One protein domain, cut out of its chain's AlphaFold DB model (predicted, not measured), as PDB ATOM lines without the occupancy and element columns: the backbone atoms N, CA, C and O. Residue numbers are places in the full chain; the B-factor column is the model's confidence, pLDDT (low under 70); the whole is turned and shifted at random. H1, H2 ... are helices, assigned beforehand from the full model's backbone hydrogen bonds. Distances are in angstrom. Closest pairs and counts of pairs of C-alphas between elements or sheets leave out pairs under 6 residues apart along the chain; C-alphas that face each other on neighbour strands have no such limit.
ATOM      1  N   TYR A 587      39.537  -6.636 -26.224       40.03
ATOM      2  CA  TYR A 587      40.149  -7.829 -25.641       40.03
ATOM      3  C   TYR A 587      41.658  -7.626 -25.456       40.03
ATOM      4  O   TYR A 587      42.348  -7.214 -26.382       40.03
ATOM      5  N   ASN A 588      42.187  -7.908 -24.265       38.59
ATOM      6  CA  ASN A 588      43.617  -7.809 -23.973       38.59
ATOM      7  C   ASN A 588      44.084  -9.168 -23.438       38.59
ATOM      8  O   ASN A 588      43.727  -9.519 -22.321       38.59
ATOM      9  N   LEU A 589      44.811  -9.948 -24.245       44.44
ATOM     10  CA  LEU A 589      45.212 -11.335 -23.957       44.44
ATOM     11  C   LEU A 589      46.439 -11.400 -23.023       44.44
ATOM     12  O   LEU A 589      47.525 -11.795 -23.431       44.44
ATOM     13  N   ASP A 590      46.272 -10.984 -21.768       60.50
ATOM     14  CA  ASP A 590      47.192 -11.329 -20.669       60.50
ATOM     15  C   ASP A 590      46.662 -12.583 -19.946       60.50
ATOM     16  O   ASP A 590      45.458 -12.824 -19.915       60.50
ATOM     17  N   SER A 591      47.523 -13.373 -19.311       58.09
ATOM     18  CA  SER A 591      47.145 -14.441 -18.376       58.09
ATOM     19  C   SER A 591      46.086 -14.000 -17.347       58.09
ATOM     20  O   SER A 591      45.147 -14.739 -17.049       58.09
ATOM     21  N   ASN A 592      46.153 -12.745 -16.891       69.88
ATOM     22  CA  ASN A 592      45.169 -12.129 -15.992       69.88
ATOM     23  C   ASN A 592      43.797 -11.875 -16.646       69.88
ATOM     24  O   ASN A 592      42.780 -11.733 -15.967       69.88
ATOM     25  N   SER A 593      43.738 -11.827 -17.978       72.69
ATOM     26  CA  SER A 593      42.491 -11.672 -18.730       72.69
ATOM     27  C   SER A 593      41.665 -12.955 -18.808       72.69
ATOM     28  O   SER A 593      40.489 -12.882 -19.153       72.69
ATOM     29  N   MET A 594      42.257 -14.105 -18.472       81.94
ATOM     30  CA  MET A 594      41.591 -15.415 -18.432       81.94
ATOM     31  C   MET A 594      41.202 -15.819 -17.009       81.94
ATOM     32  O   MET A 594      40.242 -16.563 -16.812       81.94
ATOM     33  N   LYS A 595      41.930 -15.306 -16.010       88.31
ATOM     34  CA  LYS A 595      41.636 -15.526 -14.593       88.31
ATOM     35  C   LYS A 595      40.476 -14.651 -14.151       88.31
ATOM     36  O   LYS A 595      40.465 -13.447 -14.411       88.31
ATOM     37  N   VAL A 596      39.506 -15.254 -13.482       87.50
ATOM     38  CA  VAL A 596      38.499 -14.533 -12.710       87.50
ATOM     39  C   VAL A 596      39.140 -14.219 -11.366       87.50
ATOM     40  O   VAL A 596      39.640 -15.120 -10.702       87.50
ATOM     41  N   CYS A 597      39.167 -12.954 -10.972       90.94
ATOM     42  CA  CYS A 597      39.697 -12.525  -9.682       90.94
ATOM     43  C   CYS A 597      38.569 -12.018  -8.786       90.94
ATOM     44  O   CYS A 597      37.510 -11.622  -9.265       90.94
ATOM     45  N   GLU A 598      38.814 -11.927  -7.480       89.94
ATOM     46  CA  GLU A 598      37.838 -11.359  -6.542       89.94
ATOM     47  C   GLU A 598      37.433  -9.926  -6.946       89.94
ATOM     48  O   GLU A 598      36.291  -9.515  -6.776       89.94
ATOM     49  N   ASN A 599      38.339  -9.171  -7.575       88.31
ATOM     50  CA  ASN A 599      38.072  -7.831  -8.110       88.31
ATOM     51  C   ASN A 599      37.144  -7.796  -9.336       88.31
ATOM     52  O   ASN A 599      36.667  -6.718  -9.680       88.31
ATOM     53  N   ASP A 600      36.870  -8.935  -9.980       87.00
ATOM     54  CA  ASP A 600      35.869  -9.029 -11.047       87.00
ATOM     55  C   ASP A 600      34.431  -9.058 -10.491       87.00
ATOM     56  O   ASP A 600      33.489  -8.852 -11.258       87.00
ATOM     57  N   ILE A 601      34.253  -9.258  -9.174       90.69
ATOM     58  CA  ILE A 601      32.969  -9.075  -8.482       90.69
ATOM     59  C   ILE A 601      32.730  -7.563  -8.340       90.69
ATOM     60  O   ILE A 601      33.495  -6.903  -7.623       90.69
ATOM     61  N   PRO A 602      31.711  -6.994  -9.013       86.06
ATOM     62  CA  PRO A 602      31.448  -5.564  -8.956       86.06
ATOM     63  C   PRO A 602      31.050  -5.146  -7.541       86.06
ATOM     64  O   PRO A 602      30.567  -5.957  -6.750       86.06
ATOM     65  N   ASN A 603      31.248  -3.868  -7.217       84.88
ATOM     66  CA  ASN A 603      30.786  -3.368  -5.933       84.88
ATOM     67  C   ASN A 603      29.258  -3.274  -5.924       84.88
ATOM     68  O   ASN A 603      28.658  -2.799  -6.891       84.88
ATOM     69  N   ILE A 604      28.639  -3.710  -4.830       82.94
ATOM     70  CA  ILE A 604      27.195  -3.588  -4.640       82.94
ATOM     71  C   ILE A 604      26.923  -2.192  -4.062       82.94
ATOM     72  O   ILE A 604      27.449  -1.878  -2.992       82.94
ATOM     73  N   PRO A 605      26.149  -1.335  -4.749       78.31
ATOM     74  CA  PRO A 605      25.786  -0.029  -4.213       78.31
ATOM     75  C   PRO A 605      24.886  -0.171  -2.974       78.31
ATOM     76  O   PRO A 605      24.114  -1.122  -2.866       78.31
ATOM     77  N   ASP A 606      24.975   0.799  -2.063       80.69
ATOM     78  CA  ASP A 606      24.071   0.977  -0.912       80.69
ATOM     79  C   ASP A 606      24.139  -0.084   0.208       80.69
ATOM     80  O   ASP A 606      23.198  -0.226   0.990       80.69
ATOM     81  N   ILE A 607      25.267  -0.790   0.345       83.56
ATOM     82  CA  ILE A 607      25.566  -1.649   1.505       83.56
ATOM     83  C   ILE A 607      26.816  -1.155   2.243       83.56
ATOM     84  O   ILE A 607      27.713  -0.582   1.626       83.56
ATOM     85  N   ASP A 608      26.875  -1.346   3.565       86.31
ATOM     86  CA  ASP A 608      28.056  -0.957   4.343       86.31
ATOM     87  C   ASP A 608      29.287  -1.814   3.993       86.31
ATOM     88  O   ASP A 608      29.164  -2.946   3.519       86.31
ATOM     89  N   ASP A 609      30.486  -1.278   4.236       84.25
ATOM     90  CA  ASP A 609      31.754  -1.905   3.839       84.25
ATOM     91  C   ASP A 609      31.966  -3.309   4.438       84.25
ATOM     92  O   ASP A 609      32.621  -4.158   3.822       84.25
ATOM     93  N   ASN A 610      31.415  -3.582   5.628       85.56
ATOM     94  CA  ASN A 610      31.540  -4.895   6.262       85.56
ATOM     95  C   ASN A 610      30.642  -5.913   5.562       85.56
ATOM     96  O   ASN A 610      31.110  -6.997   5.207       85.56
ATOM     97  N   MET A 611      29.390  -5.539   5.295       84.25
ATOM     98  CA  MET A 611      28.443  -6.372   4.558       84.25
ATOM     99  C   MET A 611      28.906  -6.582   3.112       84.25
ATOM    100  O   MET A 611      28.806  -7.683   2.574       84.25
ATOM    101  N   HIS A 612      29.527  -5.570   2.503       84.75
ATOM    102  CA  HIS A 612      30.145  -5.677   1.186       84.75
ATOM    103  C   HIS A 612      31.257  -6.727   1.151       84.75
ATOM    104  O   HIS A 612      31.319  -7.554   0.241       84.75
ATOM    105  N   LYS A 613      32.135  -6.722   2.158       87.94
ATOM    106  CA  LYS A 613      33.221  -7.698   2.268       87.94
ATOM    107  C   LYS A 613      32.693  -9.118   2.475       87.94
ATOM    108  O   LYS A 613      33.239 -10.056   1.893       87.94
ATOM    109  N   GLU A 614      31.642  -9.275   3.272       89.88
ATOM    110  CA  GLU A 614      31.011 -10.568   3.536       89.88
ATOM    111  C   GLU A 614      30.342 -11.132   2.276       89.88
ATOM    112  O   GLU A 614      30.664 -12.244   1.858       89.88
ATOM    113  N   VAL A 615      29.522 -10.330   1.589       88.25
ATOM    114  CA  VAL A 615      28.853 -10.732   0.341       88.25
ATOM    115  C   VAL A 615      29.870 -11.062  -0.753       88.25
ATOM    116  O   VAL A 615      29.751 -12.095  -1.413       88.25
ATOM    117  N   LYS A 616      30.914 -10.239  -0.913       91.06
ATOM    118  CA  LYS A 616      31.986 -10.487  -1.886       91.06
ATOM    119  C   LYS A 616      32.732 -11.790  -1.589       91.06
ATOM    120  O   LYS A 616      32.968 -12.571  -2.508       91.06
ATOM    121  N   SER A 617      33.016 -12.068  -0.314       91.12
ATOM    122  CA  SER A 617      33.661 -13.316   0.116       91.12
ATOM    123  C   SER A 617      32.777 -14.540  -0.150       91.12
ATOM    124  O   SER A 617      33.275 -15.566  -0.614       91.12
ATOM    125  N   SER A 618      31.466 -14.442   0.095       92.44
ATOM    126  CA  SER A 618      30.510 -15.525  -0.170       92.44
ATOM    127  C   SER A 618      30.350 -15.809  -1.663       92.44
ATOM    128  O   SER A 618      30.411 -16.970  -2.070       92.44
ATOM    129  N   ILE A 619      30.215 -14.763  -2.486       92.69
ATOM    130  CA  ILE A 619      30.167 -14.880  -3.951       92.69
ATOM    131  C   ILE A 619      31.461 -15.509  -4.456       92.69
ATOM    132  O   ILE A 619      31.409 -16.482  -5.201       92.69
ATOM    133  N   TRP A 620      32.616 -14.998  -4.024       94.81
ATOM    134  CA  TRP A 620      33.918 -15.520  -4.430       94.81
ATOM    135  C   TRP A 620      34.094 -16.994  -4.061       94.81
ATOM    136  O   TRP A 620      34.558 -17.777  -4.883       94.81
ATOM    137  N   CYS A 621      33.676 -17.396  -2.858       94.00
ATOM    138  CA  CYS A 621      33.752 -18.783  -2.408       94.00
ATOM    139  C   CYS A 621      32.958 -19.723  -3.329       94.00
ATOM    140  O   CYS A 621      33.483 -20.742  -3.779       94.00
ATOM    141  N   VAL A 622      31.718 -19.360  -3.665       94.19
ATOM    142  CA  VAL A 622      30.878 -20.153  -4.575       94.19
ATOM    143  C   VAL A 622      31.429 -20.125  -5.999       94.19
ATOM    144  O   VAL A 622      31.532 -21.174  -6.634       94.19
ATOM    145  N   TRP A 623      31.877 -18.961  -6.476       92.75
ATOM    146  CA  TRP A 623      32.494 -18.815  -7.792       92.75
ATOM    147  C   TRP A 623      33.714 -19.733  -7.937       92.75
ATOM    148  O   TRP A 623      33.779 -20.541  -8.865       92.75
ATOM    149  N   ASN A 624      34.634 -19.678  -6.971       92.94
ATOM    150  CA  ASN A 624      35.869 -20.451  -6.952       92.94
ATOM    151  C   ASN A 624      35.622 -21.964  -6.841       92.94
ATOM    152  O   ASN A 624      36.288 -22.753  -7.505       92.94
ATOM    153  N   ASN A 625      34.643 -22.384  -6.037       93.19
ATOM    154  CA  ASN A 625      34.391 -23.805  -5.803       93.19
ATOM    155  C   ASN A 625      33.585 -24.458  -6.934       93.19
ATOM    156  O   ASN A 625      33.927 -25.554  -7.389       93.19
ATOM    157  N   GLU A 626      32.534 -23.795  -7.414       94.19
ATOM    158  CA  GLU A 626      31.587 -24.401  -8.355       94.19
ATOM    159  C   GLU A 626      31.937 -24.123  -9.817       94.19
ATOM    160  O   GLU A 626      31.756 -25.000 -10.661       94.19
ATOM    161  N   TYR A 627      32.503 -22.952 -10.124       94.12
ATOM    162  CA  TYR A 627      32.611 -22.468 -11.504       94.12
ATOM    163  C   TYR A 627      34.041 -22.243 -12.005       94.12
ATOM    164  O   TYR A 627      34.240 -22.189 -13.219       94.12
ATOM    165  N   LEU A 628      35.038 -22.160 -11.117       93.94
ATOM    166  CA  LEU A 628      36.446 -21.963 -11.488       93.94
ATOM    167  C   LEU A 628      37.321 -23.184 -11.182       93.94
ATOM    168  O   LEU A 628      37.038 -23.940 -10.257       93.94
ATOM    169  N   ASN A 629      38.371 -23.403 -11.975       91.94
ATOM    170  CA  ASN A 629      39.391 -24.430 -11.748       91.94
ATOM    171  C   ASN A 629      40.489 -23.928 -10.787       91.94
ATOM    172  O   ASN A 629      40.426 -22.807 -10.288       91.94
ATOM    173  N   GLU A 630      41.511 -24.751 -10.532       88.81
ATOM    174  CA  GLU A 630      42.624 -24.411  -9.625       88.81
ATOM    175  C   GLU A 630      43.423 -23.174 -10.075       88.81
ATOM    176  O   GLU A 630      44.006 -22.474  -9.250       88.81
ATOM    177  N   GLU A 631      43.392 -22.849 -11.369       88.81
ATOM    178  CA  GLU A 631      44.034 -21.664 -11.944       88.81
ATOM    179  C   GLU A 631      43.131 -20.419 -11.949       88.81
ATOM    180  O   GLU A 631      43.504 -19.397 -12.529       88.81
ATOM    181  N   GLN A 632      41.957 -20.489 -11.310       91.00
ATOM    182  CA  GLN A 632      40.933 -19.437 -11.281       91.00
ATOM    183  C   GLN A 632      40.333 -19.112 -12.659       91.00
ATOM    184  O   GLN A 632      39.859 -18.003 -12.903       91.00
ATOM    185  N   GLN A 633      40.336 -20.069 -13.581       89.56
ATOM    186  CA  GLN A 633      39.701 -19.945 -14.892       89.56
ATOM    187  C   GLN A 633      38.364 -20.690 -14.918       89.56
ATOM    188  O   GLN A 633      38.165 -21.623 -14.143       89.56
ATOM    189  N   SER A 634      37.467 -20.342 -15.845       89.94
ATOM    190  CA  SER A 634      36.193 -21.062 -16.017       89.94
ATOM    191  C   SER A 634      36.408 -22.574 -16.203       89.94
ATOM    192  O   SER A 634      37.228 -23.000 -17.026       89.94
ATOM    193  N   LYS A 635      35.646 -23.380 -15.447       91.62
ATOM    194  CA  LYS A 635      35.499 -24.840 -15.630       91.62
ATOM    195  C   LYS A 635      34.619 -25.201 -16.828       91.62
ATOM    196  O   LYS A 635      34.678 -26.330 -17.299       91.62
ATOM    197  N   PHE A 636      33.793 -24.260 -17.269       90.56
ATOM    198  CA  PHE A 636      32.757 -24.455 -18.276       90.56
ATOM    199  C   PHE A 636      33.150 -23.774 -19.584       90.56
ATOM    200  O   PHE A 636      33.661 -22.644 -19.557       90.56
ATOM    201  N   SER A 637      32.889 -24.449 -20.704       85.62
ATOM    202  CA  SER A 637      33.100 -23.884 -22.038       85.62
ATOM    203  C   SER A 637      32.106 -22.756 -22.316       85.62
ATOM    204  O   SER A 637      31.059 -22.653 -21.678       85.62
ATOM    205  N   VAL A 638      32.391 -21.905 -23.297       80.75
ATOM    206  CA  VAL A 638      31.470 -20.861 -23.768       80.75
ATOM    207  C   VAL A 638      30.136 -21.473 -24.196       80.75
ATOM    208  O   VAL A 638      29.087 -20.884 -23.938       80.75
ATOM    209  N   LYS A 639      30.161 -22.674 -24.786       82.75
ATOM    210  CA  LYS A 639      28.957 -23.424 -25.159       82.75
ATOM    211  C   LYS A 639      28.121 -23.800 -23.935       82.75
ATOM    212  O   LYS A 639      26.918 -23.561 -23.946       82.75
ATOM    213  N   ASP A 640      28.756 -24.330 -22.892       86.25
ATOM    214  CA  ASP A 640      28.073 -24.687 -21.641       86.25
ATOM    215  C   ASP A 640      27.504 -23.446 -20.950       86.25
ATOM    216  O   ASP A 640      26.409 -23.481 -20.406       86.25
ATOM    217  N   LEU A 641      28.238 -22.329 -20.985       84.25
ATOM    218  CA  LEU A 641      27.795 -21.089 -20.358       84.25
ATOM    219  C   LEU A 641      26.558 -20.511 -21.051       84.25
ATOM    220  O   LEU A 641      25.690 -20.002 -20.350       84.25
ATOM    221  N   ILE A 642      26.471 -20.572 -22.387       83.06
ATOM    222  CA  ILE A 642      25.346 -20.035 -23.179       83.06
ATOM    223  C   ILE A 642      24.066 -20.878 -23.026       83.06
ATOM    224  O   ILE A 642      22.981 -20.374 -23.320       83.06
ATOM    225  N   ASP A 643      24.168 -22.114 -22.527       86.75
ATOM    226  CA  ASP A 643      23.011 -22.963 -22.235       86.75
ATOM    227  C   ASP A 643      22.016 -22.233 -21.302       86.75
ATOM    228  O   ASP A 643      22.392 -21.809 -20.197       86.75
ATOM    229  N   PRO A 644      20.742 -22.064 -21.712       87.69
ATOM    230  CA  PRO A 644      19.714 -21.453 -20.879       87.69
ATOM    231  C   PRO A 644      19.578 -22.104 -19.497       87.69
ATOM    232  O   PRO A 644      19.373 -21.386 -18.516       87.69
ATOM    233  N   GLU A 645      19.730 -23.432 -19.397       90.00
ATOM    234  CA  GLU A 645      19.658 -24.141 -18.113       90.00
ATOM    235  C   GLU A 645      20.836 -23.774 -17.208       90.00
ATOM    236  O   GLU A 645      20.659 -23.539 -16.008       90.00
ATOM    237  N   PHE A 646      22.037 -23.660 -17.783       92.38
ATOM    238  CA  PHE A 646      23.215 -23.221 -17.048       92.38
ATOM    239  C   PHE A 646      23.044 -21.788 -16.550       92.38
ATOM    240  O   PHE A 646      23.289 -21.511 -15.373       92.38
ATOM    241  N   LYS A 647      22.604 -20.873 -17.422       91.19
ATOM    242  CA  LYS A 647      22.392 -19.466 -17.063       91.19
ATOM    243  C   LYS A 647      21.356 -19.325 -15.948       91.19
ATOM    244  O   LYS A 647      21.571 -18.540 -15.024       91.19
ATOM    245  N   LEU A 648      20.267 -20.094 -16.007       90.19
ATOM    246  CA  LEU A 648      19.236 -20.112 -14.971       90.19
ATOM    247  C   LEU A 648      19.796 -20.628 -13.640       90.19
ATOM    248  O   LEU A 648      19.664 -19.960 -12.621       90.19
ATOM    249  N   LYS A 649      20.514 -21.757 -13.656       92.56
ATOM    250  CA  LYS A 649      21.141 -22.323 -12.455       92.56
ATOM    251  C   LYS A 649      22.175 -21.379 -11.837       92.56
ATOM    252  O   LYS A 649      22.183 -21.191 -10.623       92.56
ATOM    253  N   PHE A 650      23.031 -20.774 -12.663       93.38
ATOM    254  CA  PHE A 650      23.999 -19.767 -12.227       93.38
ATOM    255  C   PHE A 650      23.276 -18.622 -11.520       93.38
ATOM    256  O   PHE A 650      23.656 -18.216 -10.421       93.38
ATOM    257  N   ARG A 651      22.189 -18.143 -12.127       92.25
ATOM    258  CA  ARG A 651      21.380 -17.069 -11.575       92.25
ATOM    259  C   ARG A 651      20.765 -17.438 -10.226       92.25
ATOM    260  O   ARG A 651      20.969 -16.700  -9.266       92.25
ATOM    261  N   ASP A 652      20.105 -18.588 -10.133       91.50
ATOM    262  CA  ASP A 652      19.459 -19.067  -8.906       91.50
ATOM    263  C   ASP A 652      20.460 -19.212  -7.749       91.50
ATOM    264  O   ASP A 652      20.174 -18.819  -6.611       91.50
ATOM    265  N   THR A 653      21.662 -19.727  -8.031       92.62
ATOM    266  CA  THR A 653      22.732 -19.872  -7.034       92.62
ATOM    267  C   THR A 653      23.133 -18.520  -6.442       92.62
ATOM    268  O   THR A 653      23.172 -18.375  -5.218       92.62
ATOM    269  N   PHE A 654      23.404 -17.508  -7.273       91.44
ATOM    270  CA  PHE A 654      23.848 -16.202  -6.775       91.44
ATOM    271  C   PHE A 654      22.701 -15.350  -6.216       91.44
ATOM    272  O   PHE A 654      22.905 -14.648  -5.225       91.44
ATOM    273  N   GLU A 655      21.480 -15.460  -6.750       88.94
ATOM    274  CA  GLU A 655      20.296 -14.831  -6.151       88.94
ATOM    275  C   GLU A 655      20.001 -15.404  -4.756       88.94
ATOM    276  O   GLU A 655      19.655 -14.651  -3.847       88.94
ATOM    277  N   THR A 656      20.217 -16.705  -4.533       90.25
ATOM    278  CA  THR A 656      20.073 -17.324  -3.202       90.25
ATOM    279  C   THR A 656      21.042 -16.719  -2.184       90.25
ATOM    280  O   THR A 656      20.633 -16.410  -1.064       90.25
ATOM    281  N   ILE A 657      22.302 -16.490  -2.570       88.88
ATOM    282  CA  ILE A 657      23.314 -15.855  -1.706       88.88
ATOM    283  C   ILE A 657      22.905 -14.414  -1.372       88.88
ATOM    284  O   ILE A 657      22.944 -14.015  -0.210       88.88
ATOM    285  N   LEU A 658      22.469 -13.640  -2.372       87.62
ATOM    286  CA  LEU A 658      22.042 -12.250  -2.169       87.62
ATOM    287  C   LEU A 658      20.795 -12.157  -1.275       87.62
ATOM    288  O   LEU A 658      20.729 -11.294  -0.397       87.62
ATOM    289  N   ASN A 659      19.846 -13.083  -1.440       86.44
ATOM    290  CA  ASN A 659      18.637 -13.170  -0.621       86.44
ATOM    291  C   ASN A 659      18.948 -13.555   0.834       86.44
ATOM    292  O   ASN A 659      18.353 -12.991   1.748       86.44
ATOM    293  N   GLN A 660      19.891 -14.474   1.070       87.50
ATOM    294  CA  GLN A 660      20.330 -14.841   2.426       87.50
ATOM    295  C   GLN A 660      20.967 -13.664   3.176       87.50
ATOM    296  O   GLN A 660      20.852 -13.582   4.398       87.50
ATOM    297  N   MET A 661      21.589 -12.742   2.442       84.44
ATOM    298  CA  MET A 661      22.262 -11.560   2.983       84.44
ATOM    299  C   MET A 661      21.367 -10.305   3.013       84.44
ATOM    300  O   MET A 661      21.849  -9.217   3.309       84.44
ATOM    301  N   ASN A 662      20.063 -10.435   2.725       85.50
ATOM    302  CA  ASN A 662      19.087  -9.336   2.652       85.50
ATOM    303  C   ASN A 662      19.448  -8.196   1.668       85.50
ATOM    304  O   ASN A 662      19.042  -7.046   1.859       85.50
ATOM    305  N   VAL A 663      20.176  -8.494   0.587       81.25
ATOM    306  CA  VAL A 663      20.583  -7.509  -0.430       81.25
ATOM    307  C   VAL A 663      19.561  -7.494  -1.576       81.25
ATOM    308  O   VAL A 663      19.744  -8.134  -2.609       81.25
ATOM    309  N   TYR A 664      18.447  -6.780  -1.387       65.62
ATOM    310  CA  TYR A 664      17.285  -6.858  -2.292       65.62
ATOM    311  C   TYR A 664      17.224  -5.791  -3.399       65.62
ATOM    312  O   TYR A 664      16.478  -5.960  -4.359       65.62
ATOM    313  N   ALA A 665      17.966  -4.683  -3.299       55.28
ATOM    314  CA  ALA A 665      17.621  -3.481  -4.066       55.28
ATOM    315  C   ALA A 665      18.012  -3.482  -5.562       55.28
ATOM    316  O   ALA A 665      17.494  -2.638  -6.278       55.28
ATOM    317  N   ASN A 666      18.868  -4.389  -6.062       61.44
ATOM    318  CA  ASN A 666      19.294  -4.431  -7.482       61.44
ATOM    319  C   ASN A 666      19.903  -5.796  -7.908       61.44
ATOM    320  O   ASN A 666      20.798  -5.859  -8.755       61.44
ATOM    321  N   SER A 667      19.458  -6.904  -7.304       62.41
ATOM    322  CA  SER A 667      20.118  -8.218  -7.417       62.41
ATOM    323  C   SER A 667      20.152  -8.805  -8.837       62.41
ATOM    324  O   SER A 667      21.158  -9.406  -9.206       62.41
ATOM    325  N   SER A 668      19.123  -8.588  -9.666       65.62
ATOM    326  CA  SER A 668      19.061  -9.178 -11.016       65.62
ATOM    327  C   SER A 668      20.151  -8.640 -11.949       65.62
ATOM    328  O   SER A 668      20.884  -9.417 -12.556       65.62
ATOM    329  N   ASN A 669      20.335  -7.315 -11.995       79.50
ATOM    330  CA  ASN A 669      21.370  -6.690 -12.826       79.50
ATOM    331  C   ASN A 669      22.779  -7.071 -12.359       79.50
ATOM    332  O   ASN A 669      23.692  -7.198 -13.170       79.50
ATOM    333  N   PHE A 670      22.969  -7.264 -11.055       83.94
ATOM    334  CA  PHE A 670      24.257  -7.651 -10.494       83.94
ATOM    335  C   PHE A 670      24.667  -9.071 -10.913       83.94
ATOM    336  O   PHE A 670      25.807  -9.291 -11.330       83.94
ATOM    337  N   VAL A 671      23.733 -10.024 -10.856       86.50
ATOM    338  CA  VAL A 671      23.981 -11.417 -11.254       86.50
ATOM    339  C   VAL A 671      24.240 -11.531 -12.760       86.50
ATOM    340  O   VAL A 671      25.144 -12.261 -13.168       86.50
ATOM    341  N   ASP A 672      23.545 -10.741 -13.582       86.06
ATOM    342  CA  ASP A 672      23.815 -10.663 -15.024       86.06
ATOM    343  C   ASP A 672      25.218 -10.101 -15.329       86.06
ATOM    344  O   ASP A 672      25.900 -10.592 -16.233       86.06
ATOM    345  N   VAL A 673      25.700  -9.120 -14.553       87.00
ATOM    346  CA  VAL A 673      27.072  -8.596 -14.688       87.00
ATOM    347  C   VAL A 673      28.111  -9.657 -14.308       87.00
ATOM    348  O   VAL A 673      29.099  -9.815 -15.028       87.00
ATOM    349  N   LEU A 674      27.891 -10.414 -13.227       88.00
ATOM    350  CA  LEU A 674      28.766 -11.527 -12.831       88.00
ATOM    351  C   LEU A 674      28.833 -12.611 -13.912       88.00
ATOM    352  O   LEU A 674      29.923 -13.041 -14.301       88.00
ATOM    353  N   TYR A 675      27.676 -13.008 -14.441       91.88
ATOM    354  CA  TYR A 675      27.587 -13.977 -15.527       91.88
ATOM    355  C   TYR A 675      28.303 -13.469 -16.790       91.88
ATOM    356  O   TYR A 675      29.096 -14.193 -17.396       91.88
ATOM    357  N   GLY A 676      28.121 -12.192 -17.147       84.69
ATOM    358  CA  GLY A 676      28.826 -11.556 -18.264       84.69
ATOM    359  C   GLY A 676      30.351 -11.551 -18.095       84.69
ATOM    360  O   GLY A 676      31.085 -11.780 -19.063       84.69
ATOM    361  N   LYS A 677      30.849 -11.355 -16.867       88.69
ATOM    362  CA  LYS A 677      32.280 -11.457 -16.546       88.69
ATOM    363  C   LYS A 677      32.793 -12.887 -16.693       88.69
ATOM    364  O   LYS A 677      33.812 -13.072 -17.355       88.69
ATOM    365  N   LEU A 678      32.078 -13.888 -16.170       89.12
ATOM    366  CA  LEU A 678      32.450 -15.299 -16.330       89.12
ATOM    367  C   LEU A 678      32.517 -15.703 -17.811       89.12
ATOM    368  O   LEU A 678      33.511 -16.277 -18.252       89.12
ATOM    369  N   LEU A 679      31.498 -15.330 -18.591       86.38
ATOM    370  CA  LEU A 679      31.429 -15.598 -20.026       86.38
ATOM    371  C   LEU A 679      32.586 -14.944 -20.791       86.38
ATOM    372  O   LEU A 679      33.197 -15.574 -21.650       86.38
ATOM    373  N   THR A 680      32.925 -13.697 -20.461       79.44
ATOM    374  CA  THR A 680      34.038 -12.977 -21.100       79.44
ATOM    375  C   THR A 680      35.385 -13.635 -20.796       79.44
ATOM    376  O   THR A 680      36.196 -13.821 -21.699       79.44
ATOM    377  N   LYS A 681      35.618 -14.034 -19.541       85.69
ATOM    378  CA  LYS A 681      36.860 -14.705 -19.128       85.69
ATOM    379  C   LYS A 681      36.985 -16.098 -19.760       85.69
ATOM    380  O   LYS A 681      38.074 -16.460 -20.195       85.69
ATOM    381  N   SER A 682      35.873 -16.828 -19.898       81.69
ATOM    382  CA  SER A 682      35.837 -18.114 -20.610       81.69
ATOM    383  C   SER A 682      36.155 -17.963 -22.107       81.69
ATOM    384  O   SER A 682      37.001 -18.682 -22.630       81.69
ATOM    385  N   LYS A 683      35.604 -16.940 -22.782       74.94
ATOM    386  CA  LYS A 683      35.960 -16.617 -24.180       74.94
ATOM    387  C   LYS A 683      37.449 -16.313 -24.360       74.94
ATOM    388  O   LYS A 683      38.052 -16.765 -25.329       74.94
ATOM    389  N   ASN A 684      38.048 -15.561 -23.433       72.75
ATOM    390  CA  ASN A 684      39.481 -15.252 -23.479       72.75
ATOM    391  C   ASN A 684      40.341 -16.510 -23.318       72.75
ATOM    392  O   ASN A 684      41.362 -16.634 -23.991       72.75
ATOM    393  N   LYS A 685      39.917 -17.433 -22.446       80.44
ATOM    394  CA  LYS A 685      40.578 -18.722 -22.239       80.44
ATOM    395  C   LYS A 685      40.546 -19.577 -23.505       80.44
ATOM    396  O   LYS A 685      41.607 -19.957 -23.982       80.44
ATOM    397  N   GLU A 686      39.370 -19.813 -24.082       76.00
ATOM    398  CA  GLU A 686      39.247 -20.640 -25.293       76.00
ATOM    399  C   GLU A 686      40.013 -20.040 -26.483       76.00
ATOM    400  O   GLU A 686      40.641 -20.766 -27.251       76.00
ATOM    401  N   LEU A 687      40.039 -18.707 -26.613       60.25
ATOM    402  CA  LEU A 687      40.834 -18.025 -27.639       60.25
ATOM    403  C   LEU A 687      42.343 -18.230 -27.437       60.25
ATOM    404  O   LEU A 687      43.079 -18.455 -28.398       60.25
ATOM    405  N   TYR A 688      42.811 -18.138 -26.193       68.69
ATOM    406  CA  TYR A 688      44.208 -18.378 -25.855       68.69
ATOM    407  C   TYR A 688      44.607 -19.840 -26.082       68.69
ATOM    408  O   TYR A 688      45.672 -20.100 -26.645       68.69
ATOM    409  N   GLU A 689      43.753 -20.788 -25.693       69.81
ATOM    410  CA  GLU A 689      43.945 -22.222 -25.933       69.81
ATOM    411  C   GLU A 689      44.009 -22.517 -27.437       69.81
ATOM    412  O   GLU A 689      44.969 -23.134 -27.892       69.81
ATOM    413  N   PHE A 690      43.099 -21.950 -28.236       61.41
ATOM    414  CA  PHE A 690      43.113 -22.054 -29.698       61.41
ATOM    415  C   PHE A 690      44.430 -21.567 -30.327       61.41
ATOM    416  O   PHE A 690      45.044 -22.273 -31.128       61.41
ATOM    417  N   PHE A 691      44.915 -20.376 -29.957       53.12
ATOM    418  CA  PHE A 691      46.190 -19.869 -30.480       53.12
ATOM    419  C   PHE A 691      47.399 -20.659 -29.975       53.12
ATOM    420  O   PHE A 691      48.385 -20.814 -30.703       53.12
ATOM    421  N   THR A 692      47.330 -21.176 -28.750       58.34
ATOM    422  CA  THR A 692      48.361 -22.048 -28.187       58.34
ATOM    423  C   THR A 692      48.432 -23.360 -28.961       58.34
ATOM    424  O   THR A 692      49.532 -23.782 -29.322       58.34
ATOM    425  N   ASP A 693      47.290 -23.948 -29.311       55.09
ATOM    426  CA  ASP A 693      47.199 -25.159 -30.127       55.09
ATOM    427  C   ASP A 693      47.720 -24.937 -31.545       55.09
ATOM    428  O   ASP A 693      48.549 -25.718 -32.010       55.09
ATOM    429  N   ILE A 694      47.350 -23.832 -32.205       49.00
ATOM    430  CA  ILE A 694      47.930 -23.454 -33.506       49.00
ATOM    431  C   ILE A 694      49.445 -23.320 -33.395       49.00
ATOM    432  O   ILE A 694      50.181 -23.833 -34.236       49.00
ATOM    433  N   SER A 695      49.929 -22.650 -32.349       49.19
ATOM    434  CA  SER A 695      51.360 -22.487 -32.112       49.19
ATOM    435  C   SER A 695      52.052 -23.829 -31.893       49.19
ATOM    436  O   SER A 695      53.131 -24.055 -32.440       49.19
ATOM    437  N   ASN A 696      51.441 -24.739 -31.141       52.94
ATOM    438  CA  ASN A 696      51.986 -26.067 -30.889       52.94
ATOM    439  C   ASN A 696      51.985 -26.925 -32.160       52.94
ATOM    440  O   ASN A 696      52.991 -27.572 -32.454       52.94
ATOM    441  N   GLN A 697      50.927 -26.868 -32.968       49.09
ATOM    442  CA  GLN A 697      50.877 -27.525 -34.275       49.09
ATOM    443  C   GLN A 697      51.935 -26.943 -35.215       49.09
ATOM    444  O   GLN A 697      52.718 -27.696 -35.782       49.09
ATOM    445  N   CYS A 698      52.073 -25.618 -35.295       44.16
ATOM    446  CA  CYS A 698      53.133 -24.973 -36.073       44.16
ATOM    447  C   CYS A 698      54.533 -25.376 -35.583       44.16
ATOM    448  O   CYS A 698      55.409 -25.636 -36.401       44.16
ATOM    449  N   LYS A 699      54.760 -25.496 -34.268       48.44
ATOM    450  CA  LYS A 699      56.023 -26.013 -33.709       48.44
ATOM    451  C   LYS A 699      56.272 -27.466 -34.112       48.44
ATOM    452  O   LYS A 699      57.390 -27.801 -34.494       48.44
ATOM    453  N   THR A 700      55.231 -28.295 -34.059       46.56
ATOM    454  CA  THR A 700      55.292 -29.724 -34.405       46.56
ATOM    455  C   THR A 700      55.570 -29.921 -35.893       46.56
ATOM    456  O   THR A 700      56.351 -30.786 -36.270       46.56
ATOM    457  N   ILE A 701      54.973 -29.080 -36.738       41.47
ATOM    458  CA  ILE A 701      55.054 -29.189 -38.191       41.47
ATOM    459  C   ILE A 701      56.341 -28.543 -38.738       41.47
ATOM    460  O   ILE A 701      56.963 -29.081 -39.650       41.47
ATOM    461  N   VAL A 702      56.773 -27.400 -38.194       38.66
ATOM    462  CA  VAL A 702      57.876 -26.599 -38.765       38.66
ATOM    463  C   VAL A 702      59.239 -26.937 -38.145       38.66
ATOM    464  O   VAL A 702      60.270 -26.514 -38.660       38.66
ATOM    465  N   ASN A 703      59.285 -27.720 -37.060       42.12
ATOM    466  CA  ASN A 703      60.529 -28.140 -36.392       42.12
ATOM    467  C   ASN A 703      61.492 -26.967 -36.082       42.12
ATOM    468  O   ASN A 703      62.712 -27.124 -36.007       42.12
ATOM    469  N   SER A 704      60.946 -25.755 -35.941       38.69
ATOM    470  CA  SER A 704      61.698 -24.522 -35.733       38.69
ATOM    471  C   SER A 704      61.032 -23.696 -34.640       38.69
ATOM    472  O   SER A 704      59.914 -23.208 -34.790       38.69
ATOM    473  N   GLU A 705      61.777 -23.455 -33.565       40.69
ATOM    474  CA  GLU A 705      61.425 -22.515 -32.495       40.69
ATOM    475  C   GLU A 705      61.447 -21.037 -32.948       40.69
ATOM    476  O   GLU A 705      61.278 -20.135 -32.131       40.69
ATOM    477  N   ARG A 706      61.707 -20.756 -34.235       39.97
ATOM    478  CA  ARG A 706      62.043 -19.413 -34.740       39.97
ATOM    479  C   ARG A 706      60.871 -18.589 -35.274       39.97
ATOM    480  O   ARG A 706      61.106 -17.470 -35.729       39.97
ATOM    481  N   ILE A 707      59.627 -19.067 -35.207       37.31
ATOM    482  CA  ILE A 707      58.480 -18.171 -35.420       37.31
ATOM    483  C   ILE A 707      58.318 -17.351 -34.136       37.31
ATOM    484  O   ILE A 707      57.571 -17.703 -33.227       37.31
ATOM    485  N   GLY A 708      59.093 -16.272 -34.026       35.91
ATOM    486  CA  GLY A 708      58.892 -15.267 -32.996       35.91
ATOM    487  C   GLY A 708      57.544 -14.600 -33.243       35.91
ATOM    488  O   GLY A 708      57.418 -13.783 -34.151       35.91
ATOM    489  N   TYR A 709      56.540 -14.923 -32.428       36.78
ATOM    490  CA  TYR A 709      55.188 -14.344 -32.476       36.78
ATOM    491  C   TYR A 709      55.131 -12.839 -32.139       36.78
ATOM    492  O   TYR A 709      54.072 -12.305 -31.831       36.78
ATOM    493  N   ALA A 710      56.243 -12.112 -32.269       33.59
ATOM    494  CA  ALA A 710      56.272 -10.655 -32.204       33.59
ATOM    495  C   ALA A 710      55.445  -9.991 -33.329       33.59
ATOM    496  O   ALA A 710      55.147  -8.803 -33.245       33.59
ATOM    497  N   VAL A 711      55.052 -10.742 -34.369       33.91
ATOM    498  CA  VAL A 711      54.314 -10.216 -35.533       33.91
ATOM    499  C   VAL A 711      52.820  -9.987 -35.249       33.91
ATOM    500  O   VAL A 711      52.206  -9.165 -35.925       33.91
ATOM    501  N   MET A 712      52.230 -10.605 -34.220       34.94
ATOM    502  CA  MET A 712      50.874 -10.260 -33.773       34.94
ATOM    503  C   MET A 712      50.925  -9.583 -32.408       34.94
ATOM    504  O   MET A 712      50.816 -10.220 -31.365       34.94
ATOM    505  N   ASN A 713      51.080  -8.258 -32.413       35.75
ATOM    506  CA  ASN A 713      50.791  -7.461 -31.227       35.75
ATOM    507  C   ASN A 713      49.330  -7.727 -30.825       35.75
ATOM    508  O   ASN A 713      48.431  -7.568 -31.654       35.75
ATOM    509  N   THR A 714      49.088  -8.128 -29.574       35.97
ATOM    510  CA  THR A 714      47.759  -8.474 -29.032       35.97
ATOM    511  C   THR A 714      46.716  -7.373 -29.253       35.97
ATOM    512  O   THR A 714      45.526  -7.665 -29.352       35.97
ATOM    513  N   LYS A 715      47.155  -6.121 -29.449       37.41
ATOM    514  CA  LYS A 715      46.302  -5.005 -29.888       37.41
ATOM    515  C   LYS A 715      45.574  -5.248 -31.219       37.41
ATOM    516  O   LYS A 715      44.430  -4.831 -31.328       37.41
ATOM    517  N   HIS A 716      46.172  -5.929 -32.198       41.03
ATOM    518  CA  HIS A 716      45.540  -6.182 -33.506       41.03
ATOM    519  C   HIS A 716      44.520  -7.330 -33.480       41.03
ATOM    520  O   HIS A 716      43.640  -7.396 -34.331       41.03
ATOM    521  N   LEU A 717      44.617  -8.223 -32.489       38.69
ATOM    522  CA  LEU A 717      43.645  -9.299 -32.265       38.69
ATOM    523  C   LEU A 717      42.367  -8.787 -31.587       38.69
ATOM    524  O   LEU A 717      41.310  -9.391 -31.737       38.69
ATOM    525  N   SER A 718      42.454  -7.654 -30.882       40.44
ATOM    526  CA  SER A 718      41.314  -7.038 -30.194       40.44
ATOM    527  C   SER A 718      40.239  -6.468 -31.133       40.44
ATOM    528  O   SER A 718      39.127  -6.207 -30.679       40.44
ATOM    529  N   ASP A 719      40.554  -6.336 -32.429       41.00
ATOM    530  CA  ASP A 719      39.656  -5.828 -33.475       41.00
ATOM    531  C   ASP A 719      38.795  -6.930 -34.131       41.00
ATOM    532  O   ASP A 719      37.876  -6.628 -34.894       41.00
ATOM    533  N   PHE A 720      39.057  -8.211 -33.840       39.75
ATOM    534  CA  PHE A 720      38.236  -9.323 -34.325       39.75
ATOM    535  C   PHE A 720      37.013  -9.517 -33.423       39.75
ATOM    536  O   PHE A 720      37.135  -9.880 -32.250       39.75
ATOM    537  N   LYS A 721      35.805  -9.324 -33.966       44.19
ATOM    538  CA  LYS A 721      34.572  -9.709 -33.269       44.19
ATOM    539  C   LYS A 721      34.416 -11.219 -33.427       44.19
ATOM    540  O   LYS A 721      34.206 -11.700 -34.534       44.19
ATOM    541  N   MET A 722      34.535 -11.973 -32.333       41.69
ATOM    542  CA  MET A 722      34.282 -13.420 -32.316       41.69
ATOM    543  C   MET A 722      32.888 -13.706 -32.879       41.69
ATOM    544  O   MET A 722      31.876 -13.453 -32.224       41.69
ATOM    545  N   SER A 723      32.843 -14.200 -34.108       41.84
ATOM    546  CA  SER A 723      31.624 -14.617 -34.774       41.84
ATOM    547  C   SER A 723      31.458 -16.127 -34.687       41.84
ATOM    548  O   SER A 723      32.435 -16.870 -34.707       41.84
ATOM    549  N   LEU A 724      30.209 -16.579 -34.613       40.22
ATOM    550  CA  LEU A 724      29.853 -17.987 -34.423       40.22
ATOM    551  C   LEU A 724      30.056 -18.848 -35.689       40.22
ATOM    552  O   LEU A 724      29.902 -20.064 -35.615       40.22
ATOM    553  N   SER A 725      30.403 -18.250 -36.840       47.31
ATOM    554  CA  SER A 725      30.590 -18.957 -38.116       47.31
ATOM    555  C   SER A 725      31.862 -18.548 -38.880       47.31
ATOM    556  O   SER A 725      32.369 -17.431 -38.749       47.31
ATOM    557  N   VAL A 726      32.357 -19.460 -39.728       43.91
ATOM    558  CA  VAL A 726      33.483 -19.253 -40.666       43.91
ATOM    559  C   VAL A 726      33.185 -18.119 -41.651       43.91
ATOM    560  O   VAL A 726      34.047 -17.288 -41.927       43.91
ATOM    561  N   THR A 727      31.938 -18.037 -42.118       46.34
ATOM    562  CA  THR A 727      31.459 -17.015 -43.059       46.34
ATOM    563  C   THR A 727      31.577 -15.602 -42.484       46.34
ATOM    564  O   THR A 727      31.867 -14.647 -43.200       46.34
ATOM    565  N   ASP A 728      31.418 -15.448 -41.173       49.09
ATOM    566  CA  ASP A 728      31.542 -14.154 -40.508       49.09
ATOM    567  C   ASP A 728      33.004 -13.722 -40.298       49.09
ATOM    568  O   ASP A 728      33.305 -12.527 -40.373       49.09
ATOM    569  N   ILE A 729      33.923 -14.676 -40.098       48.22
ATOM    570  CA  ILE A 729      35.376 -14.426 -40.089       48.22
ATOM    571  C   ILE A 729      35.817 -13.960 -41.479       48.22
ATOM    572  O   ILE A 729      36.502 -12.943 -41.601       48.22
ATOM    573  N   GLU A 730      35.369 -14.644 -42.537       48.56
ATOM    574  CA  GLU A 730      35.617 -14.233 -43.923       48.56
ATOM    575  C   GLU A 730      35.065 -12.832 -44.208       48.56
ATOM    576  O   GLU A 730      35.768 -11.988 -44.766       48.56
ATOM    577  N   ASN A 731      33.839 -12.541 -43.768       56.09
ATOM    578  CA  ASN A 731      33.225 -11.224 -43.921       56.09
ATOM    579  C   ASN A 731      33.981 -10.122 -43.166       56.09
ATOM    580  O   ASN A 731      34.023  -8.994 -43.653       56.09
ATOM    581  N   GLN A 732      34.596 -10.410 -42.015       53.19
ATOM    582  CA  GLN A 732      35.410  -9.440 -41.269       53.19
ATOM    583  C   GLN A 732      36.768  -9.186 -41.924       53.19
ATOM    584  O   GLN A 732      37.155  -8.026 -42.085       53.19
ATOM    585  N   ILE A 733      37.449 -10.244 -42.383       48.59
ATOM    586  CA  ILE A 733      38.688 -10.125 -43.172       48.59
ATOM    587  C   ILE A 733      38.424  -9.286 -44.432       48.59
ATOM    588  O   ILE A 733      39.213  -8.403 -44.766       48.59
ATOM    589  N   ASN A 734      37.284  -9.512 -45.090       50.22
ATOM    590  CA  ASN A 734      36.900  -8.795 -46.303       50.22
ATOM    591  C   ASN A 734      36.386  -7.360 -46.034       50.22
ATOM    592  O   ASN A 734      36.663  -6.471 -46.834       50.22
ATOM    593  N   LYS A 735      35.683  -7.088 -44.919       50.41
ATOM    594  CA  LYS A 735      35.185  -5.739 -44.553       50.41
ATOM    595  C   LYS A 735      36.280  -4.787 -44.071       50.41
ATOM    596  O   LYS A 735      36.199  -3.594 -44.359       50.41
ATOM    597  N   ASN A 736      37.304  -5.281 -43.373       45.91
ATOM    598  CA  ASN A 736      38.434  -4.453 -42.928       45.91
ATOM    599  C   ASN A 736      39.295  -3.936 -44.096       45.91
ATOM    600  O   ASN A 736      40.051  -2.983 -43.924       45.91
ATOM    601  N   TYR A 737      39.130  -4.502 -45.295       39.06
ATOM    602  CA  TYR A 737      39.709  -3.985 -46.536       39.06
ATOM    603  C   TYR A 737      39.023  -2.696 -47.038       39.06
ATOM    604  O   TYR A 737      39.630  -1.938 -47.788       39.06
ATOM    605  N   SER A 738      37.787  -2.417 -46.601       34.19
ATOM    606  CA  SER A 738      36.982  -1.267 -47.049       34.19
ATOM    607  C   SER A 738      37.064  -0.039 -46.127       34.19
ATOM    608  O   SER A 738      36.567   1.024 -46.490       34.19
TER     609      SER A 738
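What this domain is: This is residues 587 to 738 of the 1149 residues of the protein "Hypothetical protein" of Rotaria sp. Silwood2 (UniProt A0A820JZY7). One long helix, H4, makes the main axis of a loose, elongated model; H3 packs on residues 667 to 675 at its first end, H1 packs in turn on H3, and the short H2 packs farther along H4. At the other end of H4, residues 689 to 694 and 700 to 706 stick out, and the chain then folds back to the short H5 and to H6, which touch no helix. The printed part has 152 residues with six named helices, H1 to H6 in chain order, and no named strand; its class is all helix. The radius of gyration of the C-alphas is 19.1 A, and the C-alphas span 58 by 34 by 27 A.

How they stand to each other: Look first along H4, residues 667 to 702. With residues 667 to 675 alone it touches H3, residues 644 to 660; their closest C-alphas, of Arg 651 and Val 671, are 6.2 A apart. H3 and H4 stand at a steep tilt of 48 degrees and run opposite ways. With residues 654 to 658 alone H3 touches residues 615 to 619 of H1, residues 609 to 627; their closest C-alphas, of Ile 619 and Phe 654, are 7.0 A apart. H1 and H3 stand at a shallow tilt of 31 degrees and run opposite ways. H1 and H4 are apart. H2, residues 638 to 642, touches residues 679 to 686 of H4, the closest C-alphas being those of Val 638 and Ser 682 at 6.0 A. H2 is close to but not clearly touching H3, the closest C-alphas being those of Leu 641 and Lys 647 at 6.5 A. H5, residues 714 to 717, and H6, residues 726 to 735, are apart from each other and from H4. In H1, H2, H3, H4 and H6 every O i to N i+4 pair is within hydrogen-bond range; H5 is too short for such a pair.

Where its parts are: Find C-alpha 667 at (20.118, -8.218, -7.417); from there H4 runs 52.4 A to C-alpha 702 at (57.876, -26.599, -38.765). H1 begins at C-alpha 609, (31.754, -1.905, 3.839), and is 25.7 A long; H3 is 24.2 A long. H6 runs 14.2 A to C-alpha 735 at (35.185, -5.739, -44.553).

The domain as a whole: The C-alphas farthest apart, of Asn 662 and Asn 703, are 60.0 A apart. The printed part has no cut. The link from H4 to H5 is long, with 11 residues, and residues 587 to 608 hold no named element. The mean pLDDT of the printed part is 70.8; look for values under 70 at residues 587 to 592, 664 to 668 and 687 to 738.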